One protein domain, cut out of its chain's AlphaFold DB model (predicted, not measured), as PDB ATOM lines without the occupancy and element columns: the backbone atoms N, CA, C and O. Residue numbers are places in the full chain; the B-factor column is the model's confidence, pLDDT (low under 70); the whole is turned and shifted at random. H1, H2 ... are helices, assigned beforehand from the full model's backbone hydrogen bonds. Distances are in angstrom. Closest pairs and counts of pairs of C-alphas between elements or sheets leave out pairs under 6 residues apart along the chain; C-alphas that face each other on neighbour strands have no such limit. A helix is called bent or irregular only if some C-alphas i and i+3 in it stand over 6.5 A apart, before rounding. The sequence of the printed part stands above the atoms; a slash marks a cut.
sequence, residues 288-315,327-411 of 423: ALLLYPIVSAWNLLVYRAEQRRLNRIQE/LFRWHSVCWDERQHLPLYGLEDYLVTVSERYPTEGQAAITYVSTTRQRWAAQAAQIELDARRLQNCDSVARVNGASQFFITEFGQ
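What this domain is: This is residues 288 to 315 and 327 to 411 of the 423 residues of an uncharacterized protein of Beggiatoa sp. 4572_84 (UniProt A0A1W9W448). A small bundle of three helices, H3, H4 and H5, makes the middle of a flat model, with the long helix H1 on one side and H6, folded back after H5, on the other. The short H2 and an unnamed stretch, residues 331 to 345, come between H1 and the bundle along the chain, and the last residues of H6, 406 to 411, stick out. The printed part has 113 residues with six named helices, H1 to H6 in that order, and no named strand; the class is all helix. It is only just compact, close to loose, with a radius of gyration of the C-alphas of 15.7 A, and spans 51 by 39 by 19 A.

How they stand to each other: H1, residues 288 to 315, only just touches H2, residues 327 to 330, with 3 pairs of C-alphas within 8 A and with its residues 302 to 306 alone; the closest C-alphas, of Glu 306 and Leu 327, are 6.5 A apart. H1 is close to but not clearly touching H3, residues 346 to 356: the closest C-alphas, of Tyr 303 and Tyr 349, are 6.6 A apart, and the two run the same way at a shallow tilt of 23 degrees. H3 and H4, residues 358 to 370, form a helical hairpin; they touch, closest at the C-alphas of Ser 354 and Gly 361, 3.9 A, at a shallow tilt of 26 degrees, opposite ways. H4 touches H3 with residues 360 to 365 alone. H4 and H5, residues 374 to 390, form a second helical hairpin, closest at the C-alphas of Ile 365 and Ala 377, 5.2 A; their tilt of 37 degrees, opposite ways, is only just steep. H4 touches H5 with residues 365 to 369 alone, and H5 touches H4 with residues 374 to 381 alone. H3 and H5 touch, closest at the C-alphas of Glu 347 and Ala 380, 4.7 A, at a steep tilt of 45 degrees, the same way. H3, H4 and H5 are an up and down bundle, each running against the one before. H6, residues 395 to 411, is close to but not clearly touching H5, with the C-alphas of Leu 389 and Val 398 closest at 6.4 A, at a shallow tilt of 15 degrees, opposite ways. H1 and H5 are apart. Every O i to N i+4 pair is within hydrogen-bond range in H3 and H5; the counts are 22 of 24 in H1, 8 of 9 in H4 and 12 of 13 in H6, and H2 is too short for such a pair.

Where its parts are: H1 begins at C-alpha 288, (151.779, 165.649, 164.675), and is 39.0 A long; it has a kink of 32 degrees near residue 295 and is irregular, with C-alphas 290 and 293 7.1 A apart. H5, 24.5 A, begins at C-alpha 374, (162.127, 179.318, 161.853). H6, 25.3 A, ends at C-alpha 411, (173.522, 188.432, 163.765). H2, H3 and H4 measure 5.8 A, 15.6 A and 18.9 A.

The domain as a whole: The two C-alphas farthest apart, of Leu 290 and Ala 396, are 51.4 A apart. Residues 316 to 326 are cut out, and C-alphas 315 and 327 are 19.3 A apart across the cut. The link from H2 to H3 is long, with 15 residues; those from H3 to H4, H4 to H5 and H5 to H6 are tight. The mean pLDDT of the printed part is 80.6, and residues 313 to 315 and 393 to 411 are under 70.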
ATOM      1  N   ALA A 288     151.640 164.498 165.562       77.69
ATOM      2  CA  ALA A 288     151.779 165.649 164.675       77.69
ATOM      3  C   ALA A 288     151.106 165.408 163.318       77.69
ATOM      4  O   ALA A 288     150.428 166.294 162.817       77.69
ATOM      5  N   LEU A 289     151.244 164.200 162.760       82.56
ATOM      6  CA  LEU A 289     150.679 163.816 161.468       82.56
ATOM      7  C   LEU A 289     149.151 163.673 161.531       82.56
ATOM      8  O   LEU A 289     148.451 164.162 160.651       82.56
ATOM      9  N   LEU A 290     148.634 163.049 162.594       81.69
ATOM     10  CA  LEU A 290     147.193 162.853 162.791       81.69
ATOM     11  C   LEU A 290     146.452 164.160 163.086       81.69
ATOM     12  O   LEU A 290     145.340 164.362 162.602       81.69
ATOM     13  N   LEU A 291     147.054 165.053 163.874       81.44
ATOM     14  CA  LEU A 291     146.443 166.332 164.241       81.44
ATOM     15  C   LEU A 291     146.696 167.434 163.207       81.44
ATOM     16  O   LEU A 291     145.980 168.432 163.219       81.44
ATOM     17  N   TYR A 292     147.649 167.258 162.286       84.12
ATOM     18  CA  TYR A 292     147.960 168.232 161.236       84.12
ATOM     19  C   TYR A 292     146.737 168.773 160.471       84.12
ATOM     20  O   TYR A 292     146.627 169.996 160.353       84.12
ATOM     21  N   PRO A 293     145.789 167.948 159.971       84.50
ATOM     22  CA  PRO A 293     144.623 168.473 159.255       84.50
ATOM     23  C   PRO A 293     143.738 169.369 160.134       84.50
ATOM     24  O   PRO A 293     143.216 170.378 159.668       84.50
ATOM     25  N   ILE A 294     143.606 169.053 161.423       86.56
ATOM     26  CA  ILE A 294     142.801 169.846 162.362       86.56
ATOM     27  C   ILE A 294     143.525 171.153 162.706       86.56
ATOM     28  O   ILE A 294     142.921 172.224 162.701       86.56
ATOM     29  N   VAL A 295     144.834 171.078 162.959       86.31
ATOM     30  CA  VAL A 295     145.675 172.239 163.282       86.31
ATOM     31  C   VAL A 295     145.766 173.206 162.098       86.31
ATOM     32  O   VAL A 295     145.621 174.413 162.272       86.31
ATOM     33  N   SER A 296     145.943 172.693 160.879       85.25
ATOM     34  CA  SER A 296     145.949 173.516 159.662       85.25
ATOM     35  C   SER A 296     144.591 174.175 159.409       85.25
ATOM     36  O   SER A 296     144.545 175.369 159.110       85.25
ATOM     37  N   ALA A 297     143.481 173.457 159.622       87.19
ATOM     38  CA  ALA A 297     142.143 174.039 159.550       87.19
ATOM     39  C   ALA A 297     141.946 175.163 160.583       87.19
ATOM     40  O   ALA A 297     141.406 176.216 160.246       87.19
ATOM     41  N   TRP A 298     142.426 174.982 161.818       89.50
ATOM     42  CA  TRP A 298     142.390 176.024 162.846       89.50
ATOM     43  C   TRP A 298     143.183 177.269 162.438       89.50
ATOM     44  O   TRP A 298     142.667 178.382 162.524       89.50
ATOM     45  N   ASN A 299     144.403 177.098 161.929       89.56
ATOM     46  CA  ASN A 299     145.227 178.226 161.491       89.56
ATOM     47  C   ASN A 299     144.584 178.988 160.330       89.56
ATOM     48  O   ASN A 299     144.568 180.218 160.334       89.56
ATOM     49  N   LEU A 300     143.953 178.277 159.392       88.12
ATOM     50  CA  LEU A 300     143.180 178.895 158.319       88.12
ATOM     51  C   LEU A 300     141.983 179.696 158.864       88.12
ATOM     52  O   LEU A 300     141.669 180.771 158.348       88.12
ATOM     53  N   LEU A 301     141.308 179.199 159.906       89.81
ATOM     54  CA  LEU A 301     140.218 179.923 160.563       89.81
ATOM     55  C   LEU A 301     140.720 181.191 161.255       89.81
ATOM     56  O   LEU A 301     140.095 182.238 161.089       89.81
ATOM     57  N   VAL A 302     141.846 181.125 161.971       89.19
ATOM     58  CA  VAL A 302     142.479 182.294 162.606       89.19
ATOM     59  C   VAL A 302     142.883 183.321 161.548       89.19
ATOM     60  O   VAL A 302     142.538 184.495 161.678       89.19
ATOM     61  N   TYR A 303     143.511 182.877 160.458       88.06
ATOM     62  CA  TYR A 303     143.894 183.731 159.334       88.06
ATOM     63  C   TYR A 303     142.683 184.432 158.703       88.06
ATOM     64  O   TYR A 303     142.654 185.656 158.577       88.06
ATOM     65  N   ARG A 304     141.622 183.680 158.375       88.81
ATOM     66  CA  ARG A 304     140.384 184.239 157.803       88.81
ATOM     67  C   ARG A 304     139.649 185.155 158.778       88.81
ATOM     68  O   ARG A 304     139.029 186.129 158.348       88.81
ATOM     69  N   ALA A 305     139.668 184.847 160.073       87.69
ATOM     70  CA  ALA A 305     139.081 185.699 161.100       87.69
ATOM     71  C   ALA A 305     139.825 187.035 161.186       87.69
ATOM     72  O   ALA A 305     139.173 188.080 161.235       87.69
ATOM     73  N   GLU A 306     141.157 187.009 161.124       87.56
ATOM     74  CA  GLU A 306     141.973 188.219 161.084       87.56
ATOM     75  C   GLU A 306     141.688 189.026 159.815       87.56
ATOM     76  O   GLU A 306     141.299 190.186 159.914       87.56
ATOM     77  N   GLN A 307     141.722 188.412 158.629       84.94
ATOM     78  CA  GLN A 307     141.390 189.098 157.373       84.94
ATOM     79  C   GLN A 307     139.996 189.740 157.394       84.94
ATOM     80  O   GLN A 307     139.825 190.888 156.992       84.94
ATOM     81  N   ARG A 308     138.978 189.037 157.908       85.69
ATOM     82  CA  ARG A 308     137.623 189.597 158.037       85.69
ATOM     83  C   ARG A 308     137.578 190.784 158.994       85.69
ATOM     84  O   ARG A 308     136.830 191.725 158.731       85.69
ATOM     85  N   ARG A 309     138.343 190.753 160.092       81.00
ATOM     86  CA  ARG A 309     138.479 191.906 160.995       81.00
ATOM     87  C   ARG A 309     139.126 193.070 160.258       81.00
ATOM     88  O   ARG A 309     138.565 194.158 160.275       81.00
ATOM     89  N   LEU A 310     140.222 192.822 159.545       77.38
ATOM     90  CA  LEU A 310     140.942 193.840 158.782       77.38
ATOM     91  C   LEU A 310     140.081 194.482 157.680       77.38
ATOM     92  O   LEU A 310     140.106 195.705 157.545       77.38
ATOM     93  N   ASN A 311     139.275 193.697 156.959       79.06
ATOM     94  CA  ASN A 311     138.394 194.202 155.899       79.06
ATOM     95  C   ASN A 311     137.246 195.054 156.460       79.06
ATOM     96  O   ASN A 311     136.983 196.138 155.950       79.06
ATOM     97  N   ARG A 312     136.603 194.617 157.555       75.12
ATOM     98  CA  ARG A 312     135.558 195.417 158.227       75.12
ATOM     99  C   ARG A 312     136.097 196.736 158.771       75.12
ATOM    100  O   ARG A 312     135.362 197.715 158.835       75.12
ATOM    101  N   ILE A 313     137.355 196.745 159.200       69.12
ATOM    102  CA  ILE A 313     138.037 197.945 159.688       69.12
ATOM    103  C   ILE A 313     138.331 198.885 158.521       69.12
ATOM    104  O   ILE A 313     138.036 200.065 158.624       69.12
ATOM    105  N   GLN A 314     138.828 198.381 157.388       67.12
ATOM    106  CA  GLN A 314     139.050 199.206 156.194       67.12
ATOM    107  C   GLN A 314     137.757 199.871 155.692       67.12
ATOM    108  O   GLN A 314     137.795 201.003 155.223       67.12
ATOM    109  N   GLU A 315     136.614 199.204 155.855       67.06
ATOM    110  CA  GLU A 315     135.292 199.747 155.524       67.06
ATOM    111  C   GLU A 315     134.784 200.792 156.543       67.06
ATOM    112  O   GLU A 315     134.050 201.706 156.171       67.06
ATOM    113  N   LEU A 327     145.340 188.724 166.429       84.75
ATOM    114  CA  LEU A 327     144.926 187.371 166.845       84.75
ATOM    115  C   LEU A 327     146.089 186.365 166.952       84.75
ATOM    116  O   LEU A 327     145.841 185.180 167.178       84.75
ATOM    117  N   PHE A 328     147.343 186.820 166.864       84.81
ATOM    118  CA  PHE A 328     148.527 185.960 166.778       84.81
ATOM    119  C   PHE A 328     148.626 184.942 167.923       84.81
ATOM    120  O   PHE A 328     148.956 183.782 167.696       84.81
ATOM    121  N   ARG A 329     148.228 185.327 169.143       85.50
ATOM    122  CA  ARG A 329     148.233 184.448 170.328       85.50
ATOM    123  C   ARG A 329     147.397 183.166 170.163       85.50
ATOM    124  O   ARG A 329     147.642 182.191 170.868       85.50
ATOM    125  N   TRP A 330     146.412 183.166 169.268       84.62
ATOM    126  CA  TRP A 330     145.542 182.015 168.999       84.62
ATOM    127  C   TRP A 330     146.099 181.072 167.928       84.62
ATOM    128  O   TRP A 330     145.570 179.971 167.745       84.62
ATOM    129  N   HIS A 331     147.157 181.482 167.225       87.81
ATOM    130  CA  HIS A 331     147.800 180.676 166.198       87.81
ATOM    131  C   HIS A 331     148.481 179.446 166.816       87.81
ATOM    132  O   HIS A 331     149.059 179.533 167.902       87.81
ATOM    133  N   SER A 332     148.452 178.300 166.122       87.06
ATOM    134  CA  SER A 332     148.985 177.041 166.668       87.06
ATOM    135  C   SER A 332     150.461 177.094 167.031       87.06
ATOM    136  O   SER A 332     150.895 176.391 167.929       87.06
ATOM    137  N   VAL A 333     151.226 177.977 166.395       86.31
ATOM    138  CA  VAL A 333     152.653 178.187 166.690       86.31
ATOM    139  C   VAL A 333     152.901 178.584 168.146       86.31
ATOM    140  O   VAL A 333     153.953 178.260 168.682       86.31
ATOM    141  N   CYS A 334     151.950 179.263 168.794       84.44
ATOM    142  CA  CYS A 334     152.109 179.729 170.172       84.44
ATOM    143  C   CYS A 334     151.792 178.666 171.232       84.44
ATOM    144  O   CYS A 334     152.197 178.835 172.379       84.44
ATOM    145  N   TRP A 335     151.036 177.617 170.894       81.62
ATOM    146  CA  TRP A 335     150.608 176.590 171.857       81.62
ATOM    147  C   TRP A 335     151.024 175.163 171.476       81.62
ATOM    148  O   TRP A 335     151.066 174.294 172.344       81.62
ATOM    149  N   ASP A 336     151.383 174.914 170.216       79.44
ATOM    150  CA  ASP A 336     151.863 173.627 169.706       79.44
ATOM    151  C   ASP A 336     153.371 173.668 169.410       79.44
ATOM    152  O   ASP A 336     153.834 173.589 168.270       79.44
ATOM    153  N   GLU A 337     154.168 173.788 170.475       74.19
ATOM    154  CA  GLU A 337     155.637 173.886 170.401       74.19
ATOM    155  C   GLU A 337     156.310 172.626 169.820       74.19
ATOM    156  O   GLU A 337     157.469 172.657 169.394       74.19
ATOM    157  N   ARG A 338     155.603 171.486 169.813       70.50
ATOM    158  CA  ARG A 338     156.135 170.184 169.379       70.50
ATOM    159  C   ARG A 338     155.883 169.891 167.900       70.50
ATOM    160  O   ARG A 338     156.404 168.884 167.402       70.50
ATOM    161  N   GLN A 339     155.158 170.755 167.189       77.44
ATOM    162  CA  GLN A 339     154.853 170.558 165.777       77.44
ATOM    163  C   GLN A 339     156.118 170.664 164.919       77.44
ATOM    164  O   GLN A 339     156.716 171.730 164.764       77.44
ATOM    165  N   HIS A 340     156.542 169.529 164.364       79.81
ATOM    166  CA  HIS A 340     157.723 169.444 163.500       79.81
ATOM    167  C   HIS A 340     157.388 169.588 162.012       79.81
ATOM    168  O   HIS A 340     158.286 169.831 161.213       79.81
ATOM    169  N   LEU A 341     156.114 169.424 161.646       84.12
ATOM    170  CA  LEU A 341     155.645 169.621 160.279       84.12
ATOM    171  C   LEU A 341     155.568 171.119 159.960       84.12
ATOM    172  O   LEU A 341     155.148 171.890 160.827       84.12
ATOM    173  N   PRO A 342     155.952 171.543 158.744       84.81
ATOM    174  CA  PRO A 342     155.875 172.943 158.346       84.81
ATOM    175  C   PRO A 342     154.420 173.422 158.372       84.81
ATOM    176  O   PRO A 342     153.516 172.762 157.857       84.81
ATOM    177  N   LEU A 343     154.187 174.565 159.009       86.06
ATOM    178  CA  LEU A 343     152.885 175.227 159.039       86.06
ATOM    179  C   LEU A 343     152.776 176.168 157.835       86.06
ATOM    180  O   LEU A 343     153.167 177.326 157.927       86.06
ATOM    181  N   TYR A 344     152.286 175.651 156.709       83.88
ATOM    182  CA  TYR A 344     152.134 176.431 155.478       83.88
ATOM    183  C   TYR A 344     151.164 177.609 155.663       83.88
ATOM    184  O   TYR A 344     150.106 177.446 156.276       83.88
ATOM    185  N   GLY A 345     151.524 178.781 155.127       85.38
ATOM    186  CA  GLY A 345     150.744 180.021 155.233       85.38
ATOM    187  C   GLY A 345     151.004 180.836 156.507       85.38
ATOM    188  O   GLY A 345     150.403 181.895 156.700       85.38
ATOM    189  N   LEU A 346     151.904 180.375 157.383       89.88
ATOM    190  CA  LEU A 346     152.353 181.142 158.547       89.88
ATOM    191  C   LEU A 346     153.150 182.381 158.120       89.88
ATOM    192  O   LEU A 346     153.025 183.438 158.732       89.88
ATOM    193  N   GLU A 347     153.944 182.252 157.065       92.19
ATOM    194  CA  GLU A 347     154.708 183.309 156.413       92.19
ATOM    195  C   GLU A 347     153.809 184.484 156.003       92.19
ATOM    196  O   GLU A 347     154.025 185.610 156.454       92.19
ATOM    197  N   ASP A 348     152.724 184.214 155.274       90.19
ATOM    198  CA  ASP A 348     151.760 185.229 154.833       90.19
ATOM    199  C   ASP A 348     151.047 185.892 156.015       90.19
ATOM    200  O   ASP A 348     150.765 187.098 156.007       90.19
ATOM    201  N   TYR A 349     150.752 185.112 157.059       89.88
ATOM    202  CA  TYR A 349     150.144 185.637 158.275       89.88
ATOM    203  C   TYR A 349     151.089 186.589 159.016       89.88
ATOM    204  O   TYR A 349     150.662 187.669 159.425       89.88
ATOM    205  N   LEU A 350     152.373 186.243 159.142       90.50
ATOM    206  CA  LEU A 350     153.383 187.096 159.775       90.50
ATOM    207  C   LEU A 350     153.596 188.404 159.003       90.50
ATOM    208  O   LEU A 350     153.695 189.465 159.625       90.50
ATOM    209  N   VAL A 351     153.596 188.357 157.669       91.38
ATOM    210  CA  VAL A 351     153.648 189.561 156.819       91.38
ATOM    211  C   VAL A 351     152.417 190.437 157.068       91.38
ATOM    212  O   VAL A 351     152.543 191.619 157.378       91.38
ATOM    213  N   THR A 352     151.218 189.848 157.058       88.44
ATOM    214  CA  THR A 352     149.962 190.585 157.292       88.44
ATOM    215  C   THR A 352     149.933 191.256 158.674       88.44
ATOM    216  O   THR A 352     149.501 192.402 158.816       88.44
ATOM    217  N   VAL A 353     150.389 190.548 159.713       88.25
ATOM    218  CA  VAL A 353     150.423 191.070 161.088       88.25
ATOM    219  C   VAL A 353     151.464 192.177 161.232       88.25
ATOM    220  O   VAL A 353     151.176 193.189 161.860       88.25
ATOM    221  N   SER A 354     152.649 192.027 160.642       88.00
ATOM    222  CA  SER A 354     153.728 193.021 160.750       88.00
ATOM    223  C   SER A 354     153.457 194.316 159.982       88.00
ATOM    224  O   SER A 354     153.842 195.381 160.460       88.00
ATOM    225  N   GLU A 355     152.733 194.266 158.861       86.25
ATOM    226  CA  GLU A 355     152.303 195.471 158.139       86.25
ATOM    227  C   GLU A 355     151.290 196.304 158.937       86.25
ATOM    228  O   GLU A 355     151.325 197.534 158.902       86.25
ATOM    229  N   ARG A 356     150.385 195.646 159.674       83.00
ATOM    230  CA  ARG A 356     149.325 196.323 160.441       83.00
ATOM    231  C   ARG A 356     149.749 196.679 161.869       83.00
ATOM    232  O   ARG A 356     149.335 197.711 162.393       83.00
ATOM    233  N   TYR A 357     150.555 195.821 162.493       85.19
ATOM    234  CA  TYR A 357     150.998 195.890 163.885       85.19
ATOM    235  C   TYR A 357     152.523 195.699 163.956       85.19
ATOM    236  O   TYR A 357     152.993 194.610 164.285       85.19
ATOM    237  N   PRO A 358     153.331 196.737 163.678       83.50
ATOM    238  CA  PRO A 358     154.779 196.580 163.511       83.50
ATOM    239  C   PRO A 358     155.487 196.074 164.776       83.50
ATOM    240  O   PRO A 358     156.403 195.258 164.694       83.50
ATOM    241  N   THR A 359     155.044 196.502 165.961       86.12
ATOM    242  CA  THR A 359     155.625 196.068 167.241       86.12
ATOM    243  C   THR A 359     155.277 194.617 167.580       86.12
ATOM    244  O   THR A 359     156.158 193.855 167.978       86.12
ATOM    245  N   GLU A 360     154.016 194.208 167.400       86.19
ATOM    246  CA  GLU A 360     153.585 192.822 167.635       86.19
ATOM    247  C   GLU A 360     154.130 191.867 166.570       86.19
ATOM    248  O   GLU A 360     154.539 190.758 166.903       86.19
ATOM    249  N   GLY A 361     154.204 192.303 165.312       86.88
ATOM    250  CA  GLY A 361     154.772 191.531 164.211       86.88
ATOM    251  C   GLY A 361     156.255 191.229 164.412       86.88
ATOM    252  O   GLY A 361     156.661 190.077 164.267       86.88
ATOM    253  N   GLN A 362     157.056 192.210 164.842       88.31
ATOM    254  CA  GLN A 362     158.475 191.972 165.138       88.31
ATOM    255  C   GLN A 362     158.655 191.005 166.319       88.31
ATOM    256  O   GLN A 362     159.511 190.118 166.280       88.31
ATOM    257  N   ALA A 363     157.823 191.130 167.360       88.75
ATOM    258  CA  ALA A 363     157.823 190.193 168.480       88.75
ATOM    259  C   ALA A 363     157.418 188.773 168.040       88.75
ATOM    260  O   ALA A 363     158.040 187.798 168.463       88.75
ATOM    261  N   ALA A 364     156.427 188.655 167.151       89.44
ATOM    262  CA  ALA A 364     155.982 187.392 166.577       89.44
ATOM    263  C   ALA A 364     157.079 186.727 165.734       89.44
ATOM    264  O   ALA A 364     157.379 185.556 165.952       89.44
ATOM    265  N   ILE A 365     157.737 187.463 164.833       91.00
ATOM    266  CA  ILE A 365     158.854 186.952 164.018       91.00
ATOM    267  C   ILE A 365     160.011 186.497 164.915       91.00
ATOM    268  O   ILE A 365     160.530 185.391 164.745       91.00
ATOM    269  N   THR A 366     160.366 187.304 165.921       90.81
ATOM    270  CA  THR A 366     161.422 186.964 166.886       90.81
ATOM    271  C   THR A 366     161.069 185.679 167.636       90.81
ATOM    272  O   THR A 366     161.882 184.760 167.704       90.81
ATOM    273  N   TYR A 367     159.835 185.552 168.130       89.31
ATOM    274  CA  TYR A 367     159.367 184.328 168.778       89.31
ATOM    275  C   TYR A 367     159.438 183.118 167.835       89.31
ATOM    276  O   TYR A 367     160.078 182.120 168.169       89.31
ATOM    277  N   VAL A 368     158.870 183.214 166.628       90.12
ATOM    278  CA  VAL A 368     158.825 182.115 165.646       90.12
ATOM    279  C   VAL A 368     160.233 181.663 165.251       90.12
ATOM    280  O   VAL A 368     160.453 180.463 165.083       90.12
ATOM    281  N   SER A 369     161.207 182.575 165.185       89.81
ATOM    282  CA  SER A 369     162.606 182.242 164.878       89.81
ATOM    283  C   SER A 369     163.271 181.322 165.913       89.81
ATOM    284  O   SER A 369     164.172 180.559 165.560       89.81
ATOM    285  N   THR A 370     162.798 181.332 167.167       88.06
ATOM    286  CA  THR A 370     163.270 180.422 168.230       88.06
ATOM    287  C   THR A 370     162.619 179.037 168.172       88.06
ATOM    288  O   THR A 370     163.097 178.094 168.803       88.06
ATOM    289  N   THR A 371     161.543 178.888 167.398       86.88
ATOM    290  CA  THR A 371     160.803 177.630 167.262       86.88
ATOM    291  C   THR A 371     161.337 176.774 166.108       86.88
ATOM    292  O   THR A 371     162.137 177.208 165.275       86.88
ATOM    293  N   ARG A 372     160.831 175.540 165.982       84.94
ATOM    294  CA  ARG A 372     161.106 174.682 164.812       84.94
ATOM    295  C   ARG A 372     160.584 175.272 163.491       84.94
ATOM    296  O   ARG A 372     161.026 174.846 162.429       84.94
ATOM    297  N   GLN A 373     159.706 176.276 163.553       88.75
ATOM    298  CA  GLN A 373     159.101 176.959 162.403       88.75
ATOM    299  C   GLN A 373     159.912 178.178 161.933       88.75
ATOM    300  O   GLN A 373     159.388 179.043 161.236       88.75
ATOM    301  N   ARG A 374     161.209 178.242 162.268       89.44
ATOM    302  CA  ARG A 374     162.127 179.318 161.853       89.44
ATOM    303  C   ARG A 374     162.098 179.644 160.353       89.44
ATOM    304  O   ARG A 374     162.368 180.777 159.979       89.44
ATOM    305  N   TRP A 375     161.764 178.666 159.509       90.62
ATOM    306  CA  TRP A 375     161.665 178.845 158.060       90.62
ATOM    307  C   TRP A 375     160.587 179.876 157.685       90.62
ATOM    308  O   TRP A 375     160.820 180.692 156.800       90.62
ATOM    309  N   ALA A 376     159.455 179.901 158.397       91.06
ATOM    310  CA  ALA A 376     158.360 180.832 158.134       91.06
ATOM    311  C   ALA A 376     158.705 182.256 158.588       91.06
ATOM    312  O   ALA A 376     158.368 183.218 157.906       91.06
ATOM    313  N   ALA A 377     159.437 182.395 159.702       91.00
ATOM    314  CA  ALA A 377     159.978 183.687 160.130       91.00
ATOM    315  C   ALA A 377     160.966 184.249 159.098       91.00
ATOM    316  O   ALA A 377     160.894 185.424 158.755       91.00
ATOM    317  N   GLN A 378     161.852 183.401 158.565       91.50
ATOM    318  CA  GLN A 378     162.798 183.794 157.517       91.50
ATOM    319  C   GLN A 378     162.083 184.198 156.224       91.50
ATOM    320  O   GLN A 378     162.408 185.235 155.655       91.50
ATOM    321  N   ALA A 379     161.094 183.417 155.781       91.19
ATOM    322  CA  ALA A 379     160.306 183.731 154.591       91.19
ATOM    323  C   ALA A 379     159.532 185.053 154.743       91.19
ATOM    324  O   ALA A 379     159.586 185.897 153.851       91.19
ATOM    325  N   ALA A 380     158.885 185.271 155.893       91.50
ATOM    326  CA  ALA A 380     158.173 186.514 156.181       91.50
ATOM    327  C   ALA A 380     159.108 187.731 156.206       91.50
ATOM    328  O   ALA A 380     158.760 188.780 155.670       91.50
ATOM    329  N   GLN A 381     160.305 187.590 156.786       90.94
ATOM    330  CA  GLN A 381     161.306 188.656 156.798       90.94
ATOM    331  C   GLN A 381     161.731 189.033 155.371       90.94
ATOM    332  O   GLN A 381     161.707 190.207 155.021       90.94
ATOM    333  N   ILE A 382     162.034 188.041 154.524       90.38
ATOM    334  CA  ILE A 382     162.418 188.259 153.119       90.38
ATOM    335  C   ILE A 382     161.314 188.997 152.349       90.38
ATOM    336  O   ILE A 382     161.608 189.925 151.599       90.38
ATOM    337  N   GLU A 383     160.052 188.611 152.540       91.81
ATOM    338  CA  GLU A 383     158.908 189.246 151.874       91.81
ATOM    339  C   GLU A 383     158.706 190.699 152.338       91.81
ATOM    340  O   GLU A 383     158.520 191.599 151.518       91.81
ATOM    341  N   LEU A 384     158.799 190.967 153.645       89.69
ATOM    342  CA  LEU A 384     158.727 192.334 154.178       89.69
ATOM    343  C   LEU A 384     159.857 193.211 153.644       89.69
ATOM    344  O   LEU A 384     159.644 194.379 153.312       89.69
ATOM    345  N   ASP A 385     161.052 192.644 153.542       84.88
ATOM    346  CA  ASP A 385     162.230 193.330 153.036       84.88
ATOM    347  C   ASP A 385     162.092 193.628 151.538       84.88
ATOM    348  O   ASP A 385     162.366 194.752 151.106       84.88
ATOM    349  N   ALA A 386     161.562 192.680 150.758       87.88
ATOM    350  CA  ALA A 386     161.227 192.883 149.352       87.88
ATOM    351  C   ALA A 386     160.208 194.023 149.166       87.88
ATOM    352  O   ALA A 386     160.421 194.908 148.334       87.88
ATOM    353  N   ARG A 387     159.151 194.078 149.990       86.94
ATOM    354  CA  ARG A 387     158.148 195.162 149.950       86.94
ATOM    355  C   ARG A 387     158.724 196.518 150.347       86.94
ATOM    356  O   ARG A 387     158.398 197.534 149.733       86.94
ATOM    357  N   ARG A 388     159.611 196.562 151.345       83.12
ATOM    358  CA  ARG A 388     160.321 197.796 151.733       83.12
ATOM    359  C   ARG A 388     161.192 198.322 150.599       83.12
ATOM    360  O   ARG A 388     161.186 199.524 150.346       83.12
ATOM    361  N   LEU A 389     161.904 197.433 149.907       80.88
ATOM    362  CA  LEU A 389     162.716 197.786 148.742       80.88
ATOM    363  C   LEU A 389     161.852 198.288 147.580       80.88
ATOM    364  O   LEU A 389     162.213 199.277 146.947       80.88
ATOM    365  N   GLN A 390     160.694 197.669 147.346       81.06
ATOM    366  CA  GLN A 390     159.750 198.094 146.311       81.06
ATOM    367  C   GLN A 390     159.154 199.486 146.582       81.06
ATOM    368  O   GLN A 390     158.934 200.249 145.646       81.06
ATOM    369  N   ASN A 391     158.948 199.842 147.853       78.00
ATOM    370  CA  ASN A 391     158.416 201.147 148.264       78.00
ATOM    371  C   ASN A 391     159.485 202.260 148.351       78.00
ATOM    372  O   ASN A 391     159.183 203.379 148.771       78.00
ATOM    373  N   CYS A 392     160.748 201.989 148.003       76.06
ATOM    374  CA  CYS A 392     161.802 203.005 147.996       76.06
ATOM    375  C   CYS A 392     161.861 203.742 146.648       76.06
ATOM    376  O   CYS A 392     162.413 203.225 145.683       76.06
ATOM    377  N   ASP A 393     161.402 204.998 146.596       65.56
ATOM    378  CA  ASP A 393     161.382 205.782 145.340       65.56
ATOM    379  C   ASP A 393     162.763 206.285 144.863       65.56
ATOM    380  O   ASP A 393     162.855 206.964 143.840       65.56
ATOM    381  N   SER A 394     163.854 206.043 145.604       60.94
ATOM    382  CA  SER A 394     165.192 206.513 145.215       60.94
ATOM    383  C   SER A 394     166.327 205.570 145.622       60.94
ATOM    384  O   SER A 394     166.335 204.992 146.710       60.94
ATOM    385  N   VAL A 395     167.351 205.482 144.763       61.81
ATOM    386  CA  VAL A 395     168.548 204.630 144.937       61.81
ATOM    387  C   VAL A 395     169.305 204.939 146.242       61.81
ATOM    388  O   VAL A 395     169.873 204.046 146.866       61.81
ATOM    389  N   ALA A 396     169.255 206.187 146.720       60.09
ATOM    390  CA  ALA A 396     169.851 206.578 148.000       60.09
ATOM    391  C   ALA A 396     169.131 205.958 149.217       60.09
ATOM    392  O   ALA A 396     169.787 205.592 150.192       60.09
ATOM    393  N   ARG A 397     167.800 205.781 149.154       55.69
ATOM    394  CA  ARG A 397     167.019 205.092 150.200       55.69
ATOM    395  C   ARG A 397     167.229 203.574 150.168       55.69
ATOM    396  O   ARG A 397     167.274 202.953 151.227       55.69
ATOM    397  N   VAL A 398     167.474 203.003 148.985       59.28
ATOM    398  CA  VAL A 398     167.861 201.588 148.825       59.28
ATOM    399  C   VAL A 398     169.201 201.296 149.510       59.28
ATOM    400  O   VAL A 398     169.321 200.295 150.214       59.28
ATOM    401  N   ASN A 399     170.188 202.191 149.385       54.97
ATOM    402  CA  ASN A 399     171.479 202.027 150.061       54.97
ATOM    403  C   ASN A 399     171.330 202.064 151.600       54.97
ATOM    404  O   ASN A 399     171.900 201.225 152.298       54.97
ATOM    405  N   GLY A 400     170.483 202.956 152.131       59.78
ATOM    406  CA  GLY A 400     170.165 203.011 153.565       59.78
ATOM    407  C   GLY A 400     169.462 201.753 154.097       59.78
ATOM    408  O   GLY A 400     169.839 201.242 155.150       59.78
ATOM    409  N   ALA A 401     168.499 201.199 153.349       60.09
ATOM    410  CA  ALA A 401     167.868 199.919 153.688       60.09
ATOM    411  C   ALA A 401     168.879 198.754 153.637       60.09
ATOM    412  O   ALA A 401     168.904 197.916 154.534       60.09
ATOM    413  N   SER A 402     169.785 198.749 152.649       58.22
ATOM    414  CA  SER A 402     170.846 197.739 152.512       58.22
ATOM    415  C   SER A 402     171.841 197.709 153.674       58.22
ATOM    416  O   SER A 402     172.250 196.629 154.104       58.22
ATOM    417  N   GLN A 403     172.183 198.866 154.247       57.31
ATOM    418  CA  GLN A 403     173.058 198.929 155.420       57.31
ATOM    419  C   GLN A 403     172.382 198.372 156.680       57.31
ATOM    420  O   GLN A 403     173.040 197.673 157.450       57.31
ATOM    421  N   PHE A 404     171.075 198.601 156.855       61.59
ATOM    422  CA  PHE A 404     170.286 197.987 157.931       61.59
ATOM    423  C   PHE A 404     170.217 196.451 157.780       61.59
ATOM    424  O   PHE A 404     170.401 195.720 158.758       61.59
ATOM    425  N   PHE A 405     170.081 195.950 156.544       58.75
ATOM    426  CA  PHE A 405     170.079 194.511 156.239       58.75
ATOM    427  C   PHE A 405     171.381 193.798 156.619       58.75
ATOM    428  O   PHE A 405     171.336 192.714 157.203       58.75
ATOM    429  N   ILE A 406     172.542 194.403 156.345       57.78
ATOM    430  CA  ILE A 406     173.848 193.810 156.681       57.78
ATOM    431  C   ILE A 406     174.004 193.646 158.202       57.78
ATOM    432  O   ILE A 406     174.576 192.656 158.665       57.78
ATOM    433  N   THR A 407     173.464 194.576 158.990       53.94
ATOM    434  CA  THR A 407     173.532 194.513 160.455       53.94
ATOM    435  C   THR A 407     172.585 193.487 161.085       53.94
ATOM    436  O   THR A 407     172.965 192.867 162.076       53.94
ATOM    437  N   GLU A 408     171.396 193.250 160.517       53.09
ATOM    438  CA  GLU A 408     170.372 192.368 161.112       53.09
ATOM    439  C   GLU A 408     170.522 190.890 160.674       53.09
ATOM    440  O   GLU A 408     170.423 189.969 161.493       53.09
ATOM    441  N   PHE A 409     170.885 190.633 159.408       51.44
ATOM    442  CA  PHE A 409     171.195 189.275 158.925       51.44
ATOM    443  C   PHE A 409     172.554 188.756 159.420       51.44
ATOM    444  O   PHE A 409     172.724 187.551 159.621       51.44
ATOM    445  N   GLY A 410     173.515 189.653 159.680       44.28
ATOM    446  CA  GLY A 410     174.826 189.293 160.228       44.28
ATOM    447  C   GLY A 410     174.775 188.708 161.646       44.28
ATOM    448  O   GLY A 410     175.702 188.003 162.044       44.28
ATOM    449  N   GLN A 411     173.699 188.957 162.404       43.53
ATOM    450  CA  GLN A 411     173.522 188.432 163.765       43.53
ATOM    451  C   GLN A 411     172.675 187.151 163.845       43.53
ATOM    452  O   GLN A 411     172.764 186.432 164.837       43.53
TER     453      GLN A 411